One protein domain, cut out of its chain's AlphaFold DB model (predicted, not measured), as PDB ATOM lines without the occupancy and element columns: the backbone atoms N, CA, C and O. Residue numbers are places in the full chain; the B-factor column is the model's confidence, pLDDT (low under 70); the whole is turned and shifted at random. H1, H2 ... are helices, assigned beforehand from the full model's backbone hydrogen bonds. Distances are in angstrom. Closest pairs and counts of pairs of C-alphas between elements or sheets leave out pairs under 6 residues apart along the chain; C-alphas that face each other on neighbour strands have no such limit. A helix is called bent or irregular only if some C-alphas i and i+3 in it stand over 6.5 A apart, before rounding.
ATOM      1  N   SER A 637       2.618 -35.669 -30.326       95.75
ATOM      2  CA  SER A 637       1.375 -36.276 -29.829       95.75
ATOM      3  C   SER A 637       0.385 -35.241 -29.297       95.75
ATOM      4  O   SER A 637      -0.791 -35.565 -29.163       95.75
ATOM      5  N   VAL A 638       0.851 -34.035 -28.958       95.38
ATOM      6  CA  VAL A 638      -0.008 -32.909 -28.580       95.38
ATOM      7  C   VAL A 638      -0.589 -32.279 -29.843       95.38
ATOM      8  O   VAL A 638      -1.803 -32.203 -29.972       95.38
ATOM      9  N   GLN A 639       0.266 -31.872 -30.792       92.31
ATOM     10  CA  GLN A 639      -0.155 -31.138 -31.994       92.31
ATOM     11  C   GLN A 639      -0.908 -32.003 -33.020       92.31
ATOM     12  O   GLN A 639      -1.877 -31.535 -33.614       92.31
ATOM     13  N   CYS A 640      -0.475 -33.246 -33.251       93.19
ATOM     14  CA  CYS A 640      -1.060 -34.159 -34.237       93.19
ATOM     15  C   CYS A 640      -1.035 -35.617 -33.715       93.19
ATOM     16  O   CYS A 640      -0.158 -36.390 -34.118       93.19
ATOM     17  N   PRO A 641      -1.981 -36.017 -32.838       93.31
ATOM     18  CA  PRO A 641      -2.001 -37.343 -32.212       93.31
ATOM     19  C   PRO A 641      -1.911 -38.510 -33.209       93.31
ATOM     20  O   PRO A 641      -1.098 -39.415 -33.027       93.31
ATOM     21  N   ASP A 642      -2.687 -38.460 -34.296       94.00
ATOM     22  CA  ASP A 642      -2.749 -39.536 -35.293       94.00
ATOM     23  C   ASP A 642      -1.453 -39.653 -36.106       94.00
ATOM     24  O   ASP A 642      -0.962 -40.755 -36.358       94.00
ATOM     25  N   VAL A 643      -0.853 -38.512 -36.464       95.94
ATOM     26  CA  VAL A 643       0.442 -38.436 -37.159       95.94
ATOM     27  C   VAL A 643       1.552 -39.005 -36.274       95.94
ATOM     28  O   VAL A 643       2.339 -39.828 -36.737       95.94
ATOM     29  N   TYR A 644       1.581 -38.642 -34.986       96.69
ATOM     30  CA  TYR A 644       2.515 -39.224 -34.020       96.69
ATOM     31  C   TYR A 644       2.339 -40.744 -33.906       96.69
ATOM     32  O   TYR A 644       3.312 -41.487 -34.034       96.69
ATOM     33  N   ALA A 645       1.102 -41.218 -33.732       95.94
ATOM     34  CA  ALA A 645       0.809 -42.641 -33.603       95.94
ATOM     35  C   ALA A 645       1.193 -43.446 -34.860       95.94
ATOM     36  O   ALA A 645       1.619 -44.594 -34.735       95.94
ATOM     37  N   ARG A 646       1.070 -42.863 -36.061       96.12
ATOM     38  CA  ARG A 646       1.522 -43.476 -37.324       96.12
ATOM     39  C   ARG A 646       3.042 -43.520 -37.414       96.12
ATOM     40  O   ARG A 646       3.590 -44.594 -37.632       96.12
ATOM     41  N   ILE A 647       3.726 -42.406 -37.150       96.56
ATOM     42  CA  ILE A 647       5.197 -42.328 -37.190       96.56
ATOM     43  C   ILE A 647       5.840 -43.297 -36.196       96.56
ATOM     44  O   ILE A 647       6.797 -43.969 -36.560       96.56
ATOM     45  N   VAL A 648       5.304 -43.431 -34.977       95.38
ATOM     46  CA  VAL A 648       5.821 -44.394 -33.987       95.38
ATOM     47  C   VAL A 648       5.681 -45.843 -34.476       95.38
ATOM     48  O   VAL A 648       6.621 -46.619 -34.329       95.38
ATOM     49  N   ARG A 649       4.554 -46.213 -35.106       96.19
ATOM     50  CA  ARG A 649       4.379 -47.558 -35.690       96.19
ATOM     51  C   ARG A 649       5.300 -47.793 -36.888       96.19
ATOM     52  O   ARG A 649       5.948 -48.832 -36.951       96.19
ATOM     53  N   LEU A 650       5.374 -46.835 -37.811       95.69
ATOM     54  CA  LEU A 650       6.195 -46.937 -39.019       95.69
ATOM     55  C   LEU A 650       7.692 -46.980 -38.687       95.69
ATOM     56  O   LEU A 650       8.411 -47.793 -39.256       95.69
ATOM     57  N   ALA A 651       8.160 -46.184 -37.723       93.94
ATOM     58  CA  ALA A 651       9.551 -46.212 -37.267       93.94
ATOM     59  C   ALA A 651       9.920 -47.548 -36.600       93.94
ATOM     60  O   ALA A 651      11.021 -48.050 -36.808       93.94
ATOM     61  N   ALA A 652       8.990 -48.155 -35.852       93.75
ATOM     62  CA  ALA A 652       9.179 -49.479 -35.260       93.75
ATOM     63  C   ALA A 652       9.204 -50.622 -36.299       93.75
ATOM     64  O   ALA A 652       9.717 -51.697 -35.994       93.75
ATOM     65  N   ALA A 653       8.668 -50.403 -37.506       92.56
ATOM     66  CA  ALA A 653       8.755 -51.338 -38.628       92.56
ATOM     67  C   ALA A 653       9.999 -51.088 -39.505       92.56
ATOM     68  O   ALA A 653      10.715 -52.027 -39.843       92.56
ATOM     69  N   SER A 654      10.272 -49.828 -39.864       91.94
ATOM     70  CA  SER A 654      11.447 -49.414 -40.638       91.94
ATOM     71  C   SER A 654      11.771 -47.928 -40.428       91.94
ATOM     72  O   SER A 654      11.305 -47.042 -41.151       91.94
ATOM     73  N   GLU A 655      12.634 -47.652 -39.447       91.06
ATOM     74  CA  GLU A 655      13.191 -46.320 -39.169       91.06
ATOM     75  C   GLU A 655      13.779 -45.660 -40.427       91.06
ATOM     76  O   GLU A 655      13.496 -44.497 -40.713       91.06
ATOM     77  N   SER A 656      14.542 -46.416 -41.224       86.69
ATOM     78  CA  SER A 656      15.191 -45.913 -42.440       86.69
ATOM     79  C   SER A 656      14.200 -45.540 -43.546       86.69
ATOM     80  O   SER A 656      14.461 -44.594 -44.286       86.69
ATOM     81  N   ALA A 657      13.058 -46.231 -43.658       88.88
ATOM     82  CA  ALA A 657      12.012 -45.850 -44.607       88.88
ATOM     83  C   ALA A 657      11.352 -44.526 -44.195       88.88
ATOM     84  O   ALA A 657      11.240 -43.620 -45.020       88.88
ATOM     85  N   VAL A 658      11.009 -44.354 -42.912       92.69
ATOM     86  CA  VAL A 658      10.467 -43.079 -42.406       92.69
ATOM     87  C   VAL A 658      11.492 -41.949 -42.547       92.69
ATOM     88  O   VAL A 658      11.140 -40.855 -42.989       92.69
ATOM     89  N   LEU A 659      12.768 -42.195 -42.241       88.88
ATOM     90  CA  LEU A 659      13.827 -41.199 -42.412       88.88
ATOM     91  C   LEU A 659      13.932 -40.743 -43.878       88.88
ATOM     92  O   LEU A 659      13.868 -39.546 -44.152       88.88
ATOM     93  N   ASN A 660      14.034 -41.687 -44.816       86.44
ATOM     94  CA  ASN A 660      14.349 -41.391 -46.214       86.44
ATOM     95  C   ASN A 660      13.133 -40.969 -47.056       86.44
ATOM     96  O   ASN A 660      13.290 -40.136 -47.944       86.44
ATOM     97  N   GLN A 661      11.932 -41.503 -46.797       88.75
ATOM     98  CA  GLN A 661      10.719 -41.133 -47.542       88.75
ATOM     99  C   GLN A 661       9.924 -39.982 -46.896       88.75
ATOM    100  O   GLN A 661       9.239 -39.250 -47.607       88.75
ATOM    101  N   LEU A 662       9.999 -39.794 -45.568       92.06
ATOM    102  CA  LEU A 662       9.245 -38.746 -44.859       92.06
ATOM    103  C   LEU A 662      10.135 -37.566 -44.458       92.06
ATOM    104  O   LEU A 662       9.864 -36.426 -44.835       92.06
ATOM    105  N   VAL A 663      11.195 -37.827 -43.690       94.81
ATOM    106  CA  VAL A 663      11.953 -36.764 -43.010       94.81
ATOM    107  C   VAL A 663      12.926 -36.050 -43.951       94.81
ATOM    108  O   VAL A 663      12.970 -34.821 -43.933       94.81
ATOM    109  N   VAL A 664      13.637 -36.770 -44.824       89.31
ATOM    110  CA  VAL A 664      14.515 -36.159 -45.839       89.31
ATOM    111  C   VAL A 664      13.724 -35.238 -46.789       89.31
ATOM    112  O   VAL A 664      14.108 -34.073 -46.904       89.31
ATOM    113  N   PRO A 665      12.582 -35.637 -47.394       91.69
ATOM    114  CA  PRO A 665      11.810 -34.729 -48.247       91.69
ATOM    115  C   PRO A 665      11.192 -33.537 -47.504       91.69
ATOM    116  O   PRO A 665      11.032 -32.477 -48.110       91.69
ATOM    117  N   LEU A 666      10.854 -33.664 -46.212       93.31
ATOM    118  CA  LEU A 666      10.454 -32.516 -45.383       93.31
ATOM    119  C   LEU A 666      11.627 -31.553 -45.158       93.31
ATOM    120  O   LEU A 666      11.460 -30.347 -45.330       93.31
ATOM    121  N   ALA A 667      12.812 -32.073 -44.828       91.81
ATOM    122  CA  ALA A 667      14.013 -31.271 -44.623       91.81
ATOM    123  C   ALA A 667      14.430 -30.532 -45.901       91.81
ATOM    124  O   ALA A 667      14.649 -29.324 -45.851       91.81
ATOM    125  N   MET A 668      14.420 -31.212 -47.056       85.94
ATOM    126  CA  MET A 668      14.638 -30.592 -48.368       85.94
ATOM    127  C   MET A 668      13.674 -29.422 -48.599       85.94
ATOM    128  O   MET A 668      14.119 -28.326 -48.920       85.94
ATOM    129  N   GLN A 669      12.367 -29.622 -48.374       90.69
ATOM    130  CA  GLN A 669      11.359 -28.562 -48.515       90.69
ATOM    131  C   GLN A 669      11.593 -27.384 -47.558       90.69
ATOM    132  O   GLN A 669      11.344 -26.242 -47.936       90.69
ATOM    133  N   MET A 670      12.050 -27.637 -46.328       93.06
ATOM    134  CA  MET A 670      12.311 -26.588 -45.339       93.06
ATOM    135  C   MET A 670      13.598 -25.811 -45.630       93.06
ATOM    136  O   MET A 670      13.590 -24.588 -45.525       93.06
ATOM    137  N   VAL A 671      14.679 -26.481 -46.035       87.81
ATOM    138  CA  VAL A 671      15.941 -25.830 -46.426       87.81
ATOM    139  C   VAL A 671      15.754 -25.013 -47.704       87.81
ATOM    140  O   VAL A 671      16.132 -23.846 -47.736       87.81
ATOM    141  N   ASP A 672      15.079 -25.557 -48.715       86.31
ATOM    142  CA  ASP A 672      14.711 -24.840 -49.942       86.31
ATOM    143  C   ASP A 672      13.785 -23.634 -49.650       86.31
ATOM    144  O   ASP A 672      13.984 -22.533 -50.168       86.31
ATOM    145  N   ALA A 673      12.827 -23.776 -48.725       87.31
ATOM    146  CA  ALA A 673      11.982 -22.668 -48.267       87.31
ATOM    147  C   ALA A 673      12.695 -21.635 -47.369       87.31
ATOM    148  O   ALA A 673      12.137 -20.555 -47.163       87.31
ATOM    149  N   VAL A 674      13.891 -21.938 -46.848       87.75
ATOM    150  CA  VAL A 674      14.811 -20.969 -46.225       87.75
ATOM    151  C   VAL A 674      15.673 -20.291 -47.295       87.75
ATOM    152  O   VAL A 674      15.806 -19.073 -47.289       87.75
ATOM    153  N   GLN A 675      16.228 -21.051 -48.241       81.25
ATOM    154  CA  GLN A 675      17.124 -20.543 -49.288       81.25
ATOM    155  C   GLN A 675      16.426 -19.602 -50.285       81.25
ATOM    156  O   GLN A 675      17.061 -18.688 -50.802       81.25
ATOM    157  N   ARG A 676      15.126 -19.793 -50.549       76.69
ATOM    158  CA  ARG A 676      14.333 -18.989 -51.502       76.69
ATOM    159  C   ARG A 676      13.634 -17.757 -50.900       76.69
ATOM    160  O   ARG A 676      12.709 -17.232 -51.524       76.69
ATOM    161  N   ARG A 677      13.974 -17.332 -49.679       66.06
ATOM    162  CA  ARG A 677      13.257 -16.245 -48.983       66.06
ATOM    163  C   ARG A 677      13.748 -14.846 -49.342       66.06
ATOM    164  O   ARG A 677      14.884 -14.656 -49.752       66.06
ATOM    165  N   ALA A 678      12.841 -13.877 -49.203       46.28
ATOM    166  CA  ALA A 678      13.002 -12.509 -49.701       46.28
ATOM    167  C   ALA A 678      12.760 -11.411 -48.642       46.28
ATOM    168  O   ALA A 678      12.846 -10.233 -48.969       46.28
ATOM    169  N   ALA A 679      12.459 -11.764 -47.384       49.66
ATOM    170  CA  ALA A 679      12.210 -10.800 -46.301       49.66
ATOM    171  C   ALA A 679      13.467 -10.470 -45.460       49.66
ATOM    172  O   ALA A 679      13.357 -10.088 -44.298       49.66
ATOM    173  N   GLY A 680      14.663 -10.637 -46.037       53.78
ATOM    174  CA  GLY A 680      15.933 -10.168 -45.467       53.78
ATOM    175  C   GLY A 680      16.601 -11.029 -44.394       53.78
ATOM    176  O   GLY A 680      17.647 -10.633 -43.887       53.78
ATOM    177  N   VAL A 681      16.064 -12.208 -44.066       62.34
ATOM    178  CA  VAL A 681      16.763 -13.171 -43.200       62.34
ATOM    179  C   VAL A 681      17.552 -14.164 -44.056       62.34
ATOM    180  O   VAL A 681      16.984 -15.117 -44.591       62.34
ATOM    181  N   ASP A 682      18.862 -13.951 -44.177       72.38
ATOM    182  CA  ASP A 682      19.760 -14.884 -44.865       72.38
ATOM    183  C   ASP A 682      19.776 -16.268 -44.192       72.38
ATOM    184  O   ASP A 682      19.738 -16.398 -42.966       72.38
ATOM    185  N   CYS A 683      19.925 -17.321 -45.001       76.75
ATOM    186  CA  CYS A 683      20.190 -18.672 -44.506       76.75
ATOM    187  C   CYS A 683      21.532 -18.709 -43.733       76.75
ATOM    188  O   CYS A 683      22.573 -18.428 -44.354       76.75
ATOM    189  N   PRO A 684      21.545 -19.076 -42.431       81.44
ATOM    190  CA  PRO A 684      22.760 -19.088 -41.622       81.44
ATOM    191  C   PRO A 684      23.861 -19.967 -42.229       81.44
ATOM    192  O   PRO A 684      23.561 -21.039 -42.773       81.44
ATOM    193  N   PRO A 685      25.139 -19.550 -42.163       79.94
ATOM    194  CA  PRO A 685      26.242 -20.332 -42.709       79.94
ATOM    195  C   PRO A 685      26.352 -21.723 -42.081       79.94
ATOM    196  O   PRO A 685      26.677 -22.661 -42.799       79.94
ATOM    197  N   GLU A 686      25.999 -21.881 -40.808       86.06
ATOM    198  CA  GLU A 686      26.016 -23.150 -40.078       86.06
ATOM    199  C   GLU A 686      24.930 -24.110 -40.588       86.06
ATOM    200  O   GLU A 686      25.198 -25.294 -40.783       86.06
ATOM    201  N   LEU A 687      23.723 -23.603 -40.877       86.75
ATOM    202  CA  LEU A 687      22.642 -24.397 -41.477       86.75
ATOM    203  C   LEU A 687      22.995 -24.839 -42.899       86.75
ATOM    204  O   LEU A 687      22.751 -25.990 -43.253       86.75
ATOM    205  N   ARG A 688      23.599 -23.951 -43.698       82.88
ATOM    206  CA  ARG A 688      24.076 -24.290 -45.045       82.88
ATOM    207  C   ARG A 688      25.171 -25.362 -44.985       82.88
ATOM    208  O   ARG A 688      25.015 -26.405 -45.600       82.88
ATOM    209  N   GLN A 689      26.213 -25.150 -44.180       84.00
ATOM    210  CA  GLN A 689      27.343 -26.079 -44.046       84.00
ATOM    211  C   GLN A 689      26.923 -27.457 -43.519       84.00
ATOM    212  O   GLN A 689      27.360 -28.468 -44.063       84.00
ATOM    213  N   MET A 690      26.061 -27.518 -42.497       85.62
ATOM    214  CA  MET A 690      25.575 -28.794 -41.961       85.62
ATOM    215  C   MET A 690      24.680 -29.533 -42.967       85.62
ATOM    216  O   MET A 690      24.753 -30.754 -43.081       85.62
ATOM    217  N   TRP A 691      23.869 -28.806 -43.743       86.69
ATOM    218  CA  TRP A 691      23.068 -29.405 -44.812       86.69
ATOM    219  C   TRP A 691      23.927 -29.922 -45.974       86.69
ATOM    220  O   TRP A 691      23.718 -31.043 -46.436       86.69
ATOM    221  N   ASP A 692      24.926 -29.148 -46.407       79.31
ATOM    222  CA  ASP A 692      25.859 -29.549 -47.464       79.31
ATOM    223  C   ASP A 692      26.679 -30.786 -47.038       79.31
ATOM    224  O   ASP A 692      26.853 -31.708 -47.833       79.31
ATOM    225  N   ALA A 693      27.108 -30.854 -45.770       76.06
ATOM    226  CA  ALA A 693      27.804 -32.010 -45.196       76.06
ATOM    227  C   ALA A 693      26.907 -33.259 -45.102       76.06
ATOM    228  O   ALA A 693      27.329 -34.352 -45.472       76.06
ATOM    229  N   LEU A 694      25.641 -33.111 -44.687       78.50
ATOM    230  CA  LEU A 694      24.660 -34.206 -44.749       78.50
ATOM    231  C   LEU A 694      24.425 -34.687 -46.192       78.50
ATOM    232  O   LEU A 694      24.139 -35.864 -46.409       78.50
ATOM    233  N   GLY A 695      24.573 -33.792 -47.172       72.75
ATOM    234  CA  GLY A 695      24.445 -34.084 -48.597       72.75
ATOM    235  C   GLY A 695      25.581 -34.916 -49.205       72.75
ATOM    236  O   GLY A 695      25.358 -35.516 -50.257       72.75
ATOM    237  N   THR A 696      26.767 -34.998 -48.584       69.50
ATOM    238  CA  THR A 696      27.852 -35.870 -49.086       69.50
ATOM    239  C   THR A 696      27.687 -37.323 -48.644       69.50
ATOM    240  O   THR A 696      28.121 -38.233 -49.351       69.50
ATOM    241  N   GLY A 697      27.031 -37.550 -47.501       65.94
ATOM    242  CA  GLY A 697      26.896 -38.866 -46.872       65.94
ATOM    243  C   GLY A 697      28.127 -39.325 -46.079       65.94
ATOM    244  O   GLY A 697      28.157 -40.475 -45.642       65.94
ATOM    245  N   ASP A 698      29.123 -38.453 -45.887       69.44
ATOM    246  CA  ASP A 698      30.304 -38.731 -45.061       69.44
ATOM    247  C   ASP A 698      29.978 -38.737 -43.551       69.44
ATOM    248  O   ASP A 698      28.939 -38.247 -43.097       69.44
ATOM    249  N   GLU A 699      30.894 -39.270 -42.737       76.56
ATOM    250  CA  GLU A 699      30.784 -39.212 -41.277       76.56
ATOM    251  C   GLU A 699      31.083 -37.792 -40.761       76.56
ATOM    252  O   GLU A 699      32.228 -37.340 -40.730       76.56
ATOM    253  N   ILE A 700      30.031 -37.082 -40.343       81.31
ATOM    254  CA  ILE A 700      30.130 -35.745 -39.744       81.31
ATOM    255  C   ILE A 700      30.667 -35.876 -38.306       81.31
ATOM    256  O   ILE A 700      30.022 -36.542 -37.491       81.31
ATOM    257  N   PRO A 701      31.811 -35.248 -37.961       84.00
ATOM    258  CA  PRO A 701      32.449 -35.415 -36.657       84.00
ATOM    259  C   PRO A 701      31.658 -34.739 -35.531       84.00
ATOM    260  O   PRO A 701      31.074 -33.673 -35.725       84.00
ATOM    261  N   GLU A 702      31.722 -35.311 -34.325       86.00
ATOM    262  CA  GLU A 702      30.973 -34.847 -33.143       86.00
ATOM    263  C   GLU A 702      31.146 -33.345 -32.862       86.00
ATOM    264  O   GLU A 702      30.169 -32.654 -32.601       86.00
ATOM    265  N   SER A 703      32.354 -32.793 -33.020       84.00
ATOM    266  CA  SER A 703      32.603 -31.358 -32.813       84.00
ATOM    267  C   SER A 703      31.805 -30.456 -33.766       84.00
ATOM    268  O   SER A 703      31.427 -29.352 -33.387       84.00
ATOM    269  N   ALA A 704      31.504 -30.916 -34.987       80.56
ATOM    270  CA  ALA A 704      30.643 -30.180 -35.913       80.56
ATOM    271  C   ALA A 704      29.163 -30.249 -35.495       80.56
ATOM    272  O   ALA A 704      28.425 -29.288 -35.712       80.56
ATOM    273  N   TRP A 705      28.732 -31.340 -34.848       87.50
ATOM    274  CA  TRP A 705      27.412 -31.419 -34.217       87.50
ATOM    275  C   TRP A 705      27.321 -30.548 -32.958       87.50
ATOM    276  O   TRP A 705      26.335 -29.832 -32.804       87.50
ATOM    277  N   GLU A 706      28.351 -30.527 -32.106       86.69
ATOM    278  CA  GLU A 706      28.429 -29.629 -30.943       86.69
ATOM    279  C   GLU A 706      28.381 -28.150 -31.358       86.69
ATOM    280  O   GLU A 706      27.659 -27.354 -30.751       86.69
ATOM    281  N   ASP A 707      29.132 -27.770 -32.396       79.62
ATOM    282  CA  ASP A 707      29.134 -26.412 -32.944       79.62
ATOM    283  C   ASP A 707      27.775 -26.052 -33.572       79.62
ATOM    284  O   ASP A 707      27.256 -24.961 -33.324       79.62
ATOM    285  N   PHE A 708      27.152 -26.976 -34.315       86.19
ATOM    286  CA  PHE A 708      25.832 -26.769 -34.915       86.19
ATOM    287  C   PHE A 708      24.699 -26.695 -33.879       86.19
ATOM    288  O   PHE A 708      23.792 -25.870 -34.017       86.19
ATOM    289  N   GLU A 709      24.747 -27.492 -32.810       86.31
ATOM    290  CA  GLU A 709      23.787 -27.410 -31.704       86.31
ATOM    291  C   GLU A 709      23.935 -26.079 -30.957       86.31
ATOM    292  O   GLU A 709      22.944 -25.400 -30.679       86.31
ATOM    293  N   ARG A 710      25.177 -25.637 -30.713       77.94
ATOM    294  CA  ARG A 710      25.466 -24.333 -30.100       77.94
ATOM    295  C   ARG A 710      24.960 -23.178 -30.968       77.94
ATOM    296  O   ARG A 710      24.355 -22.249 -30.435       77.94
ATOM    297  N   ALA A 711      25.143 -23.258 -32.286       79.69
ATOM    298  CA  ALA A 711      24.588 -22.298 -33.238       79.69
ATOM    299  C   ALA A 711      23.050 -22.331 -33.264       79.69
ATOM    300  O   ALA A 711      22.418 -21.278 -33.268       79.69
ATOM    301  N   THR A 712      22.435 -23.517 -33.204       83.56
ATOM    302  CA  THR A 712      20.972 -23.700 -33.165       83.56
ATOM    303  C   THR A 712      20.353 -23.077 -31.911       83.56
ATOM    304  O   THR A 712      19.372 -22.336 -32.003       83.56
ATOM    305  N   LEU A 713      20.938 -23.326 -30.736       77.00
ATOM    306  CA  LEU A 713      20.486 -22.754 -29.465       77.00
ATOM    307  C   LEU A 713      20.717 -21.236 -29.403       77.00
ATOM    308  O   LEU A 713      19.858 -20.505 -28.901       77.00
ATOM    309  N   LEU A 714      21.829 -20.739 -29.958       73.44
ATOM    310  CA  LEU A 714      22.103 -19.304 -30.058       73.44
ATOM    311  C   LEU A 714      21.123 -18.599 -31.010       73.44
ATOM    312  O   LEU A 714      20.524 -17.598 -30.626       73.44
ATOM    313  N   TYR A 715      20.905 -19.144 -32.209       82.00
ATOM    314  CA  TYR A 715      19.964 -18.604 -33.192       82.00
ATOM    315  C   TYR A 715      18.524 -18.605 -32.660       82.00
ATOM    316  O   TYR A 715      17.757 -17.663 -32.873       82.00
ATOM    317  N   PHE A 716      18.146 -19.641 -31.909       77.31
ATOM    318  CA  PHE A 716      16.865 -19.655 -31.217       77.31
ATOM    319  C   PHE A 716      16.784 -18.563 -30.138       77.31
ATOM    320  O   PHE A 716      15.799 -17.832 -30.074       77.31
ATOM    321  N   THR A 717      17.843 -18.398 -29.340       67.69
ATOM    322  CA  THR A 717      17.941 -17.362 -28.298       67.69
ATOM    323  C   THR A 717      17.790 -15.952 -28.880       67.69
ATOM    324  O   THR A 717      17.016 -15.157 -28.344       67.69
ATOM    325  N   THR A 718      18.457 -15.640 -29.997       66.50
ATOM    326  CA  THR A 718      18.321 -14.340 -30.679       66.50
ATOM    327  C   THR A 718      16.941 -14.156 -31.313       66.50
ATOM    328  O   THR A 718      16.365 -13.075 -31.185       66.50
ATOM    329  N   THR A 719      16.361 -15.206 -31.907       74.75
ATOM    330  CA  THR A 719      14.988 -15.191 -32.450       74.75
ATOM    331  C   THR A 719      13.961 -14.866 -31.358       74.75
ATOM    332  O   THR A 719      13.150 -13.951 -31.511       74.75
ATOM    333  N   SER A 720      14.016 -15.557 -30.214       66.88
ATOM    334  CA  SER A 720      13.096 -15.327 -29.092       66.88
ATOM    335  C   SER A 720      13.311 -13.963 -28.423       66.88
ATOM    336  O   SER A 720      12.340 -13.324 -28.010       66.88
ATOM    337  N   ALA A 721      14.550 -13.471 -28.346       59.59
ATOM    338  CA  ALA A 721      14.870 -12.152 -27.792       59.59
ATOM    339  C   ALA A 721      14.625 -10.973 -28.762       59.59
ATOM    340  O   ALA A 721      14.752  -9.819 -28.349       59.59
ATOM    341  N   SER A 722      14.287 -11.247 -30.028       63.62
ATOM    342  CA  SER A 722      14.255 -10.259 -31.112       63.62
ATOM    343  C   SER A 722      13.323  -9.070 -30.829       63.62
ATOM    344  O   SER A 722      12.177  -9.237 -30.406       63.62
ATOM    345  N   ALA A 723      13.809  -7.853 -31.106       58.72
ATOM    346  CA  ALA A 723      13.045  -6.613 -30.939       58.72
ATOM    347  C   ALA A 723      11.873  -6.478 -31.931       58.72
ATOM    348  O   ALA A 723      10.902  -5.781 -31.652       58.72
ATOM    349  N   TRP A 724      11.929  -7.210 -33.047       63.44
ATOM    350  CA  TRP A 724      10.909  -7.270 -34.101       63.44
ATOM    351  C   TRP A 724       9.640  -8.057 -33.726       63.44
ATOM    352  O   TRP A 724       8.814  -8.364 -34.584       63.44
ATOM    353  N   ARG A 725       9.492  -8.452 -32.458       68.19
ATOM    354  CA  ARG A 725       8.349  -9.247 -31.997       68.19
ATOM    355  C   ARG A 725       7.155  -8.365 -31.614       68.19
ATOM    356  O   ARG A 725       7.340  -7.401 -30.868       68.19
ATOM    357  N   PRO A 726       5.921  -8.734 -32.003       69.38
ATOM    358  CA  PRO A 726       4.710  -8.078 -31.516       69.38
ATOM    359  C   PRO A 726       4.660  -8.021 -29.981       69.38
ATOM    360  O   PRO A 726       4.952  -9.007 -29.293       69.38
ATOM    361  N   GLY A 727       4.327  -6.848 -29.437       67.44
ATOM    362  CA  GLY A 727       4.367  -6.592 -27.995       67.44
ATOM    363  C   GLY A 727       5.778  -6.482 -27.392       67.44
ATOM    364  O   GLY A 727       5.946  -6.723 -26.194       67.44
ATOM    365  N   PHE A 728       6.815  -6.155 -28.179       61.44
ATOM    366  CA  PHE A 728       8.139  -5.845 -27.624       61.44
ATOM    367  C   PHE A 728       8.151  -4.536 -26.821       61.44
ATOM    368  O   PHE A 728       8.685  -4.525 -25.707       61.44
ATOM    369  N   SER A 729       7.526  -3.487 -27.358       56.59
ATOM    370  CA  SER A 729       7.202  -2.213 -26.700       56.59
ATOM    371  C   SER A 729       5.690  -1.967 -26.753       56.59
ATOM    372  O   SER A 729       4.989  -2.596 -27.546       56.59
ATOM    373  N   ASP A 730       5.180  -1.044 -25.937       52.06
ATOM    374  CA  ASP A 730       3.748  -0.704 -25.932       52.06
ATOM    375  C   ASP A 730       3.315   0.061 -27.207       52.06
ATOM    376  O   ASP A 730       2.145   0.018 -27.583       52.06
ATOM    377  N   ASP A 731       4.266   0.682 -27.920       42.31
ATOM    378  CA  ASP A 731       4.059   1.335 -29.224       42.31
ATOM    379  C   ASP A 731       4.030   0.350 -30.415       42.31
ATOM    380  O   ASP A 731       3.591   0.713 -31.510       42.31
ATOM    381  N   MET A 732       4.472  -0.906 -30.236       52.59
ATOM    382  CA  MET A 732       4.395  -1.960 -31.264       52.59
ATOM    383  C   MET A 732       2.956  -2.483 -31.391       52.59
ATOM    384  O   MET A 732       2.602  -3.551 -30.887       52.59
ATOM    385  N   THR A 733       2.112  -1.685 -32.050       51.16
ATOM    386  CA  THR A 733       0.687  -1.975 -32.265       51.16
ATOM    387  C   THR A 733       0.437  -3.223 -33.123       51.16
ATOM    388  O   THR A 733       1.305  -3.691 -33.862       51.16
ATOM    389  N   ASP A 734      -0.817  -3.692 -33.121       51.84
ATOM    390  CA  ASP A 734      -1.332  -4.747 -34.009       51.84
ATOM    391  C   ASP A 734      -0.986  -4.547 -35.503       51.84
ATOM    392  O   ASP A 734      -1.021  -5.509 -36.271       51.84
ATOM    393  N   GLY A 735      -0.645  -3.330 -35.941       51.25
ATOM    394  CA  GLY A 735      -0.328  -3.015 -37.333       51.25
ATOM    395  C   GLY A 735       1.005  -3.558 -37.864       51.25
ATOM    396  O   GLY A 735       1.105  -3.739 -39.080       51.25
ATOM    397  N   ASP A 736       2.009  -3.849 -37.018       63.38
ATOM    398  CA  ASP A 736       3.350  -4.209 -37.517       63.38
ATOM    399  C   ASP A 736       3.380  -5.576 -38.217       63.38
ATOM    400  O   ASP A 736       3.507  -6.647 -37.622       63.38
ATOM    401  N   THR A 737       3.271  -5.510 -39.537       65.75
ATOM    402  CA  THR A 737       3.276  -6.664 -40.432       65.75
ATOM    403  C   THR A 737       4.691  -6.978 -40.933       65.75
ATOM    404  O   THR A 737       4.947  -8.114 -41.329       65.75
ATOM    405  N   ALA A 738       5.626  -6.025 -40.842       67.00
ATOM    406  CA  ALA A 738       7.019  -6.217 -41.232       67.00
ATOM    407  C   ALA A 738       7.780  -7.023 -40.168       67.00
ATOM    408  O   ALA A 738       8.359  -8.057 -40.501       67.00
ATOM    409  N   GLY A 739       7.690  -6.644 -38.888       70.12
ATOM    410  CA  GLY A 739       8.279  -7.411 -37.784       70.12
ATOM    411  C   GLY A 739       7.692  -8.822 -37.669       70.12
ATOM    412  O   GLY A 739       8.432  -9.795 -37.498       70.12
ATOM    413  N   ARG A 740       6.378  -8.980 -37.901       74.25
ATOM    414  CA  ARG A 740       5.740 -10.307 -38.018       74.25
ATOM    415  C   ARG A 740       6.310 -11.144 -39.161       74.25
ATOM    416  O   ARG A 740       6.589 -12.321 -38.940       74.25
ATOM    417  N   ALA A 741       6.483 -10.582 -40.359       77.88
ATOM    418  CA  ALA A 741       7.088 -11.301 -41.482       77.88
ATOM    419  C   ALA A 741       8.544 -11.693 -41.173       77.88
ATOM    420  O   ALA A 741       8.912 -12.858 -41.308       77.88
ATOM    421  N   PHE A 742       9.333 -10.760 -40.640       78.25
ATOM    422  CA  PHE A 742      10.724 -10.984 -40.252       78.25
ATOM    423  C   PHE A 742      10.877 -12.078 -39.176       78.25
ATOM    424  O   PHE A 742      11.731 -12.960 -39.292       78.25
ATOM    425  N   TYR A 743      10.020 -12.096 -38.146       82.12
ATOM    426  CA  TYR A 743      10.009 -13.202 -37.181       82.12
ATOM    427  C   TYR A 743       9.517 -14.513 -37.812       82.12
ATOM    428  O   TYR A 743      10.084 -15.551 -37.499       82.12
ATOM    429  N   ARG A 744       8.509 -14.522 -38.702       86.06
ATOM    430  CA  ARG A 744       8.070 -15.755 -39.400       86.06
ATOM    431  C   ARG A 744       9.197 -16.389 -40.231       86.06
ATOM    432  O   ARG A 744       9.229 -17.611 -40.378       86.06
ATOM    433  N   ASP A 745      10.135 -15.584 -40.716       85.69
ATOM    434  CA  ASP A 745      11.292 -16.040 -41.487       85.69
ATOM    435  C   ASP A 745      12.411 -16.586 -40.583       85.69
ATOM    436  O   ASP A 745      12.854 -17.719 -40.790       85.69
ATOM    437  N   GLN A 746      12.762 -15.874 -39.501       85.88
ATOM    438  CA  GLN A 746      13.619 -16.425 -38.433       85.88
ATOM    439  C   GLN A 746      13.023 -17.713 -37.833       85.88
ATOM    440  O   GLN A 746      13.742 -18.666 -37.538       85.88
ATOM    441  N   TRP A 747      11.697 -17.778 -37.689       89.56
ATOM    442  CA  TRP A 747      10.986 -18.939 -37.160       89.56
ATOM    443  C   TRP A 747      11.177 -20.175 -38.029       89.56
ATOM    444  O   TRP A 747      11.506 -21.234 -37.493       89.56
ATOM    445  N   LEU A 748      11.025 -20.057 -39.357       91.94
ATOM    446  CA  LEU A 748      11.308 -21.187 -40.241       91.94
ATOM    447  C   LEU A 748      12.753 -21.649 -40.051       91.94
ATOM    448  O   LEU A 748      12.961 -22.836 -39.837       91.94
ATOM    449  N   ILE A 749      13.732 -20.742 -40.063       92.81
ATOM    450  CA  ILE A 749      15.151 -21.095 -39.903       92.81
ATOM    451  C   ILE A 749      15.388 -21.838 -38.580       92.81
ATOM    452  O   ILE A 749      15.950 -22.933 -38.581       92.81
ATOM    453  N   ALA A 750      14.860 -21.325 -37.465       90.94
ATOM    454  CA  ALA A 750      14.967 -21.951 -36.148       90.94
ATOM    455  C   ALA A 750      14.247 -23.314 -36.038       90.94
ATOM    456  O   ALA A 750      14.521 -24.090 -35.114       90.94
ATOM    457  N   ARG A 751      13.316 -23.632 -36.948       94.62
ATOM    458  CA  ARG A 751      12.675 -24.954 -37.073       94.62
ATOM    459  C   ARG A 751      13.363 -25.862 -38.087       94.62
ATOM    460  O   ARG A 751      13.445 -27.059 -37.840       94.62
ATOM    461  N   THR A 752      13.952 -25.325 -39.149       95.81
ATOM    462  CA  THR A 752      14.834 -26.080 -40.048       95.81
ATOM    463  C   THR A 752      16.074 -26.558 -39.290       95.81
ATOM    464  O   THR A 752      16.446 -27.718 -39.419       95.81
ATOM    465  N   MET A 753      16.653 -25.728 -38.413       94.44
ATOM    466  CA  MET A 753      17.758 -26.133 -37.533       94.44
ATOM    467  C   MET A 753      17.328 -27.184 -36.486       94.44
ATOM    468  O   MET A 753      18.029 -28.182 -36.337       94.44
ATOM    469  N   ASP A 754      16.154 -27.037 -35.838       92.69
ATOM    470  CA  ASP A 754      15.585 -28.055 -34.915       92.69
ATOM    471  C   ASP A 754      15.369 -29.417 -35.608       92.69
ATOM    472  O   ASP A 754      15.571 -30.465 -34.998       92.69
ATOM    473  N   LEU A 755      15.021 -29.414 -36.901       95.75
ATOM    474  CA  LEU A 755      14.930 -30.630 -37.711       95.75
ATOM    475  C   LEU A 755      16.327 -31.195 -38.026       95.75
ATOM    476  O   LEU A 755      16.586 -32.368 -37.752       95.75
ATOM    477  N   VAL A 756      17.237 -30.373 -38.563       94.38
ATOM    478  CA  VAL A 756      18.568 -30.806 -39.035       94.38
ATOM    479  C   VAL A 756      19.433 -31.388 -37.910       94.38
ATOM    480  O   VAL A 756      20.080 -32.414 -38.120       94.38
ATOM    481  N   ARG A 757      19.376 -30.848 -36.685       91.12
ATOM    482  CA  ARG A 757      20.094 -31.433 -35.530       91.12
ATOM    483  C   ARG A 757      19.617 -32.841 -35.150       91.12
ATOM    484  O   ARG A 757      20.309 -33.551 -34.424       91.12
ATOM    485  N   GLY A 758      18.453 -33.283 -35.635       90.75
ATOM    486  CA  GLY A 758      17.968 -34.647 -35.420       90.75
ATOM    487  C   GLY A 758      18.934 -35.714 -35.950       90.75
ATOM    488  O   GLY A 758      19.050 -36.781 -35.346       90.75
ATOM    489  N   TRP A 759      19.701 -35.400 -37.002       91.88
ATOM    490  CA  TRP A 759      20.744 -36.279 -37.543       91.88
ATOM    491  C   TRP A 759      22.004 -36.403 -36.672       91.88
ATOM    492  O   TRP A 759      22.812 -37.285 -36.960       91.88
ATOM    493  N   ALA A 760      22.151 -35.635 -35.586       88.88
ATOM    494  CA  ALA A 760      23.203 -35.867 -34.591       88.88
ATOM    495  C   ALA A 760      22.972 -37.164 -33.789       88.88
ATOM    496  O   ALA A 760      23.912 -37.813 -33.344       88.88
ATOM    497  N   ARG A 761      21.708 -37.570 -33.590       87.12
ATOM    498  CA  ARG A 761      21.360 -38.676 -32.680       87.12
ATOM    499  C   ARG A 761      21.260 -40.015 -33.409       87.12
ATOM    500  O   ARG A 761      20.899 -40.085 -34.586       87.12
ATOM    501  N   ARG A 762      21.567 -41.101 -32.700       84.44
ATOM    502  CA  ARG A 762      21.441 -42.484 -33.181       84.44
ATOM    503  C   ARG A 762      20.642 -43.301 -32.151       84.44
ATOM    504  O   ARG A 762      21.158 -43.507 -31.053       84.44
ATOM    505  N   PRO A 763      19.416 -43.754 -32.469       86.88
ATOM    506  CA  PRO A 763      18.640 -43.449 -33.682       86.88
ATOM    507  C   PRO A 763      18.229 -41.960 -33.795       86.88
ATOM    508  O   PRO A 763      18.185 -41.262 -32.774       86.88
ATOM    509  N   PRO A 764      17.917 -41.443 -35.001       89.88
ATOM    510  CA  PRO A 764      17.362 -40.101 -35.176       89.88
ATOM    511  C   PRO A 764      15.959 -39.981 -34.547       89.88
ATOM    512  O   PRO A 764      15.147 -40.902 -34.660       89.88
ATOM    513  N   PRO A 765      15.601 -38.848 -33.913       93.81
ATOM    514  CA  PRO A 765      14.340 -38.704 -33.200       93.81
ATOM    515  C   PRO A 765      13.221 -38.309 -34.179       93.81
ATOM    516  O   PRO A 765      12.755 -37.171 -34.194       93.81
ATOM    517  N   LEU A 766      12.786 -39.249 -35.023       95.88
ATOM    518  CA  LEU A 766      11.881 -39.001 -36.161       95.88
ATOM    519  C   LEU A 766      10.623 -38.187 -35.796       95.88
ATOM    520  O   LEU A 766      10.232 -37.280 -36.529       95.88
ATOM    521  N   ALA A 767      10.010 -38.462 -34.641       96.44
ATOM    522  CA  ALA A 767       8.830 -37.735 -34.171       96.44
ATOM    523  C   ALA A 767       9.128 -36.277 -33.753       96.44
ATOM    524  O   ALA A 767       8.255 -35.418 -33.885       96.44
ATOM    525  N   ASP A 768      10.339 -35.970 -33.280       96.44
ATOM    526  CA  ASP A 768      10.780 -34.594 -33.021       96.44
ATOM    527  C   ASP A 768      11.091 -33.852 -34.322       96.44
ATOM    528  O   ASP A 768      10.720 -32.690 -34.465       96.44
ATOM    529  N   MET A 769      11.733 -34.525 -35.281       97.06
ATOM    530  CA  MET A 769      12.066 -33.952 -36.591       97.06
ATOM    531  C   MET A 769      10.788 -33.584 -37.363       97.06
ATOM    532  O   MET A 769      10.677 -32.490 -37.917       97.06
ATOM    533  N   VAL A 770       9.766 -34.444 -37.319       97.75
ATOM    534  CA  VAL A 770       8.451 -34.129 -37.899       97.75
ATOM    535  C   VAL A 770       7.711 -33.044 -37.105       97.75
ATOM    536  O   VAL A 770       7.006 -32.245 -37.718       97.75
ATOM    537  N   TYR A 771       7.897 -32.921 -35.783       97.56
ATOM    538  CA  TYR A 771       7.352 -31.781 -35.026       97.56
ATOM    539  C   TYR A 771       7.989 -30.443 -35.420       97.56
ATOM    540  O   TYR A 771       7.289 -29.436 -35.539       97.56
ATOM    541  N   ALA A 772       9.301 -30.418 -35.661       96.38
ATOM    542  CA  ALA A 772       9.981 -29.219 -36.137       96.38
ATOM    543  C   ALA A 772       9.336 -28.716 -37.445       96.38
ATOM    544  O   ALA A 772       8.944 -27.550 -37.523       96.38
ATOM    545  N   ALA A 773       9.073 -29.614 -38.401       96.12
ATOM    546  CA  ALA A 773       8.294 -29.304 -39.604       96.12
ATOM    547  C   ALA A 773       6.836 -28.891 -39.306       96.12
ATOM    548  O   ALA A 773       6.353 -27.902 -39.863       96.12
ATOM    549  N   ALA A 774       6.147 -29.593 -38.398       95.38
ATOM    550  CA  ALA A 774       4.761 -29.305 -38.012       95.38
ATOM    551  C   ALA A 774       4.579 -27.899 -37.428       95.38
ATOM    552  O   ALA A 774       3.572 -27.242 -37.676       95.38
ATOM    553  N   SER A 775       5.554 -27.435 -36.648       93.19
ATOM    554  CA  SER A 775       5.535 -26.118 -36.004       93.19
ATOM    555  C   SER A 775       5.960 -24.965 -36.927       93.19
ATOM    556  O   SER A 775       5.800 -23.801 -36.559       93.19
ATOM    557  N   ALA A 776       6.481 -25.269 -38.121       91.44
ATOM    558  CA  ALA A 776       6.868 -24.293 -39.143       91.44
ATOM    559  C   ALA A 776       5.848 -24.157 -40.289       91.44
ATOM    560  O   ALA A 776       5.900 -23.186 -41.046       91.44
ATOM    561  N   TYR A 777       4.946 -25.129 -40.455       90.31
ATOM    562  CA  TYR A 777       3.982 -25.141 -41.552       90.31
ATOM    563  C   TYR A 777       2.737 -24.291 -41.223       90.31
ATOM    564  O   TYR A 777       2.107 -24.529 -40.195       90.31
ATOM    565  N   PRO A 778       2.339 -23.325 -42.078       80.12
ATOM    566  CA  PRO A 778       1.238 -22.402 -41.777       80.12
ATOM    567  C   PRO A 778      -0.171 -22.964 -42.048       80.12
ATOM    568  O   PRO A 778      -1.153 -22.280 -41.775       80.12
ATOM    569  N   GLY A 779      -0.291 -24.166 -42.624       84.94
ATOM    570  CA  GLY A 779      -1.571 -24.799 -42.966       84.94
ATOM    571  C   GLY A 779      -1.841 -26.087 -42.183       84.94
ATOM    572  O   GLY A 779      -1.159 -26.396 -41.207       84.94
ATOM    573  N   ASP A 780      -2.807 -26.884 -42.645       87.88
ATOM    574  CA  ASP A 780      -3.065 -28.215 -42.083       87.88
ATOM    575  C   ASP A 780      -1.904 -29.176 -42.402       87.88
ATOM    576  O   ASP A 780      -1.764 -29.711 -43.508       87.88
ATOM    577  N   PHE A 781      -1.038 -29.377 -41.410       91.44
ATOM    578  CA  PHE A 781       0.131 -30.242 -41.521       91.44
ATOM    579  C   PHE A 781      -0.223 -31.737 -41.576       91.44
ATOM    580  O   PHE A 781       0.513 -32.512 -42.187       91.44
ATOM    581  N   ALA A 782      -1.353 -32.153 -40.995       91.06
ATOM    582  CA  ALA A 782      -1.806 -33.537 -41.082       91.06
ATOM    583  C   ALA A 782      -2.293 -33.846 -42.506       91.06
ATOM    584  O   ALA A 782      -1.862 -34.836 -43.097       91.06
ATOM    585  N   ALA A 783      -3.082 -32.947 -43.104       92.50
ATOM    586  CA  ALA A 783      -3.491 -33.047 -44.505       92.50
ATOM    587  C   ALA A 783      -2.295 -32.994 -45.478       92.50
ATOM    588  O   ALA A 783      -2.286 -33.717 -46.474       92.50
ATOM    589  N   LYS A 784      -1.254 -32.196 -45.178       91.50
ATOM    590  CA  LYS A 784       0.010 -32.191 -45.939       91.50
ATOM    591  C   LYS A 784       0.720 -33.550 -45.908       91.50
ATOM    592  O   LYS A 784       1.266 -33.964 -46.929       91.50
ATOM    593  N   LEU A 785       0.774 -34.203 -44.744       94.06
ATOM    594  CA  LEU A 785       1.495 -35.468 -44.557       94.06
ATOM    595  C   LEU A 785       0.736 -36.700 -45.045       94.06
ATOM    596  O   LEU A 785       1.372 -37.703 -45.366       94.06
ATOM    597  N   GLU A 786      -0.593 -36.639 -45.098       94.06
ATOM    598  CA  GLU A 786      -1.459 -37.781 -45.400       94.06
ATOM    599  C   GLU A 786      -1.026 -38.614 -46.628       94.06
ATOM    600  O   GLU A 786      -0.972 -39.839 -46.497       94.06
ATOM    601  N   PRO A 787      -0.638 -38.030 -47.785       92.75
ATOM    602  CA  PRO A 787      -0.193 -38.817 -48.936       92.75
ATOM    603  C   PRO A 787       1.139 -39.540 -48.695       92.75
ATOM    604  O   PRO A 787       1.306 -40.674 -49.133       92.75
ATOM    605  N   MET A 788       2.078 -38.905 -47.985       92.25
ATOM    606  CA  MET A 788       3.405 -39.470 -47.706       92.25
ATOM    607  C   MET A 788       3.327 -40.604 -46.677       92.25
ATOM    608  O   MET A 788       4.027 -41.604 -46.799       92.25
ATOM    609  N   LEU A 789       2.456 -40.459 -45.674       93.62
ATOM    610  CA  LEU A 789       2.231 -41.492 -44.665       93.62
ATOM    611  C   LEU A 789       1.529 -42.723 -45.250       93.62
ATOM    612  O   LEU A 789       1.877 -43.829 -44.857       93.62
ATOM    613  N   ARG A 790       0.604 -42.556 -46.210       93.50
ATOM    614  CA  ARG A 790      -0.031 -43.698 -46.892       93.50
ATOM    615  C   ARG A 790       0.958 -44.524 -47.702       93.50
ATOM    616  O   ARG A 790       0.954 -45.732 -47.545       93.50
ATOM    617  N   VAL A 791       1.839 -43.893 -48.486       90.69
ATOM    618  CA  VAL A 791       2.875 -44.626 -49.245       90.69
ATOM    619  C   VAL A 791       3.727 -45.491 -48.312       90.69
ATOM    620  O   VAL A 791       3.942 -46.657 -48.605       90.69
ATOM    621  N   LEU A 792       4.117 -44.969 -47.143       90.94
ATOM    622  CA  LEU A 792       4.852 -45.736 -46.128       90.94
ATOM    623  C   LEU A 792       4.028 -46.840 -45.441       90.94
ATOM    624  O   LEU A 792       4.600 -47.838 -45.003       90.94
ATOM    625  N   GLU A 793       2.713 -46.671 -45.304       92.31
ATOM    626  CA  GLU A 793       1.808 -47.691 -44.754       92.31
ATOM    627  C   GLU A 793       1.497 -48.799 -45.776       92.31
ATOM    628  O   GLU A 793       1.384 -49.958 -45.380       92.31
ATOM    629  N   ASP A 794       1.425 -48.465 -47.069       88.31
ATOM    630  CA  ASP A 794       1.242 -49.405 -48.179       88.31
ATOM    631  C   ASP A 794       2.549 -50.179 -48.479       88.31
ATOM    632  O   ASP A 794       2.529 -51.409 -48.532       88.31
ATOM    633  N   ASP A 795       3.700 -49.492 -48.579       79.00
ATOM    634  CA  ASP A 795       5.041 -50.102 -48.716       79.00
ATOM    635  C   ASP A 795       5.368 -51.026 -47.526       79.00
ATOM    636  O   ASP A 795       6.030 -52.050 -47.684       79.00
ATOM    637  N   GLY A 796       4.912 -50.664 -46.320       65.38
ATOM    638  CA  GLY A 796       5.111 -51.429 -45.085       65.38
ATOM    639  C   GLY A 796       4.134 -52.595 -44.877       65.38
ATOM    640  O   GLY A 796       4.230 -53.282 -43.858       65.38
ATOM    641  N   ALA A 797       3.192 -52.808 -45.803       57.50
ATOM    642  CA  ALA A 797       2.218 -53.901 -45.778       57.50
ATOM    643  C   ALA A 797       2.505 -55.011 -46.817       57.50
ATOM    644  O   ALA A 797       1.719 -55.959 -46.917       57.50
TER     645      ALA A 797
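AT A GLANCE: This is residues 637 to 797 of the 798 residues of an uncharacterized protein of Mycobacterium riyadhense (UniProt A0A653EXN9). An elongated up-and-down helical bundle has H4 and H5 side by side in its middle; bent H1 folds back as a V and packs with H6 on one side, while H2 and H3 pack on H4 on the other. The long loop of residues 722 to 736 lies at one end of the long axis. The printed part has 161 residues with six named helices, H1 to H6 in chain order, and no named strand; the class is all helix. It is compact, with a radius of gyration of the C-alphas of 17.0 A, and spans 57 by 36 by 25 A.

HOW THE PARTS SIT: H1, residues 641 to 675, is the longest helix by residues; by its hydrogen bonds it was assigned as one helix, but it is bent, with C-alphas 653 and 656 9.2 A apart. Its arms H1a, residues 641 to 653, and H1b, residues 656 to 675, touch at a steep tilt of 53 degrees, opposite ways, closest at the C-alphas of Ala 651 and Val 658, 6.1 A. H5, residues 766 to 776, touches H1b at a shallow tilt of 27 degrees, the same way, closest at the C-alphas of Val 663 and Val 770, 6.7 A. H6, residues 781 to 795, is irregular, with C-alphas 784 and 787 7.3 A apart; it touches H1a, closest at the C-alphas of Val 643 and Ala 782, 6.7 A. The hub, H4, residues 737 to 760, forms a hairpin with H5, opposite ways at 8 degrees, a shallow tilt; the closest C-alphas, Leu 755 and Met 769, are 4.5 A apart. H3, residues 702 to 721, forms a hairpin with H4 at a shallow tilt of 22 degrees, with the C-alphas of Phe 716 and Ala 750 closest, 5.8 A. H2, residues 685 to 696, touches H4 with residues 687 to 691 alone, closest at the C-alphas of Leu 687 and Met 753, 6.5 A. H4 and H6 are apart. Every O i to N i+4 pair is within hydrogen-bond range in H1a, H2, H3 and H5; the counts are 14 of 16 in H1b, 17 of 20 in H4 and 9 of 11 in H6.

IN THESE COORDINATES: H1a begins at C-alpha 641, (-2.001, -37.343, -32.212), and H6 ends at C-alpha 795, (5.041, -50.102, -48.716). First to last C-alpha, H4 measures 35.8 A, H3 28.3 A and H1b 26.3 A.

THE WHOLE: The C-alphas farthest apart, Asp 731 and Ala 797, are 57.7 A apart. The printed part has no cut. The link from H3 to H4 is long, 15 residues. Mean pLDDT of the printed part is 82.9; 31 residues are under 70, among them 720 to 738.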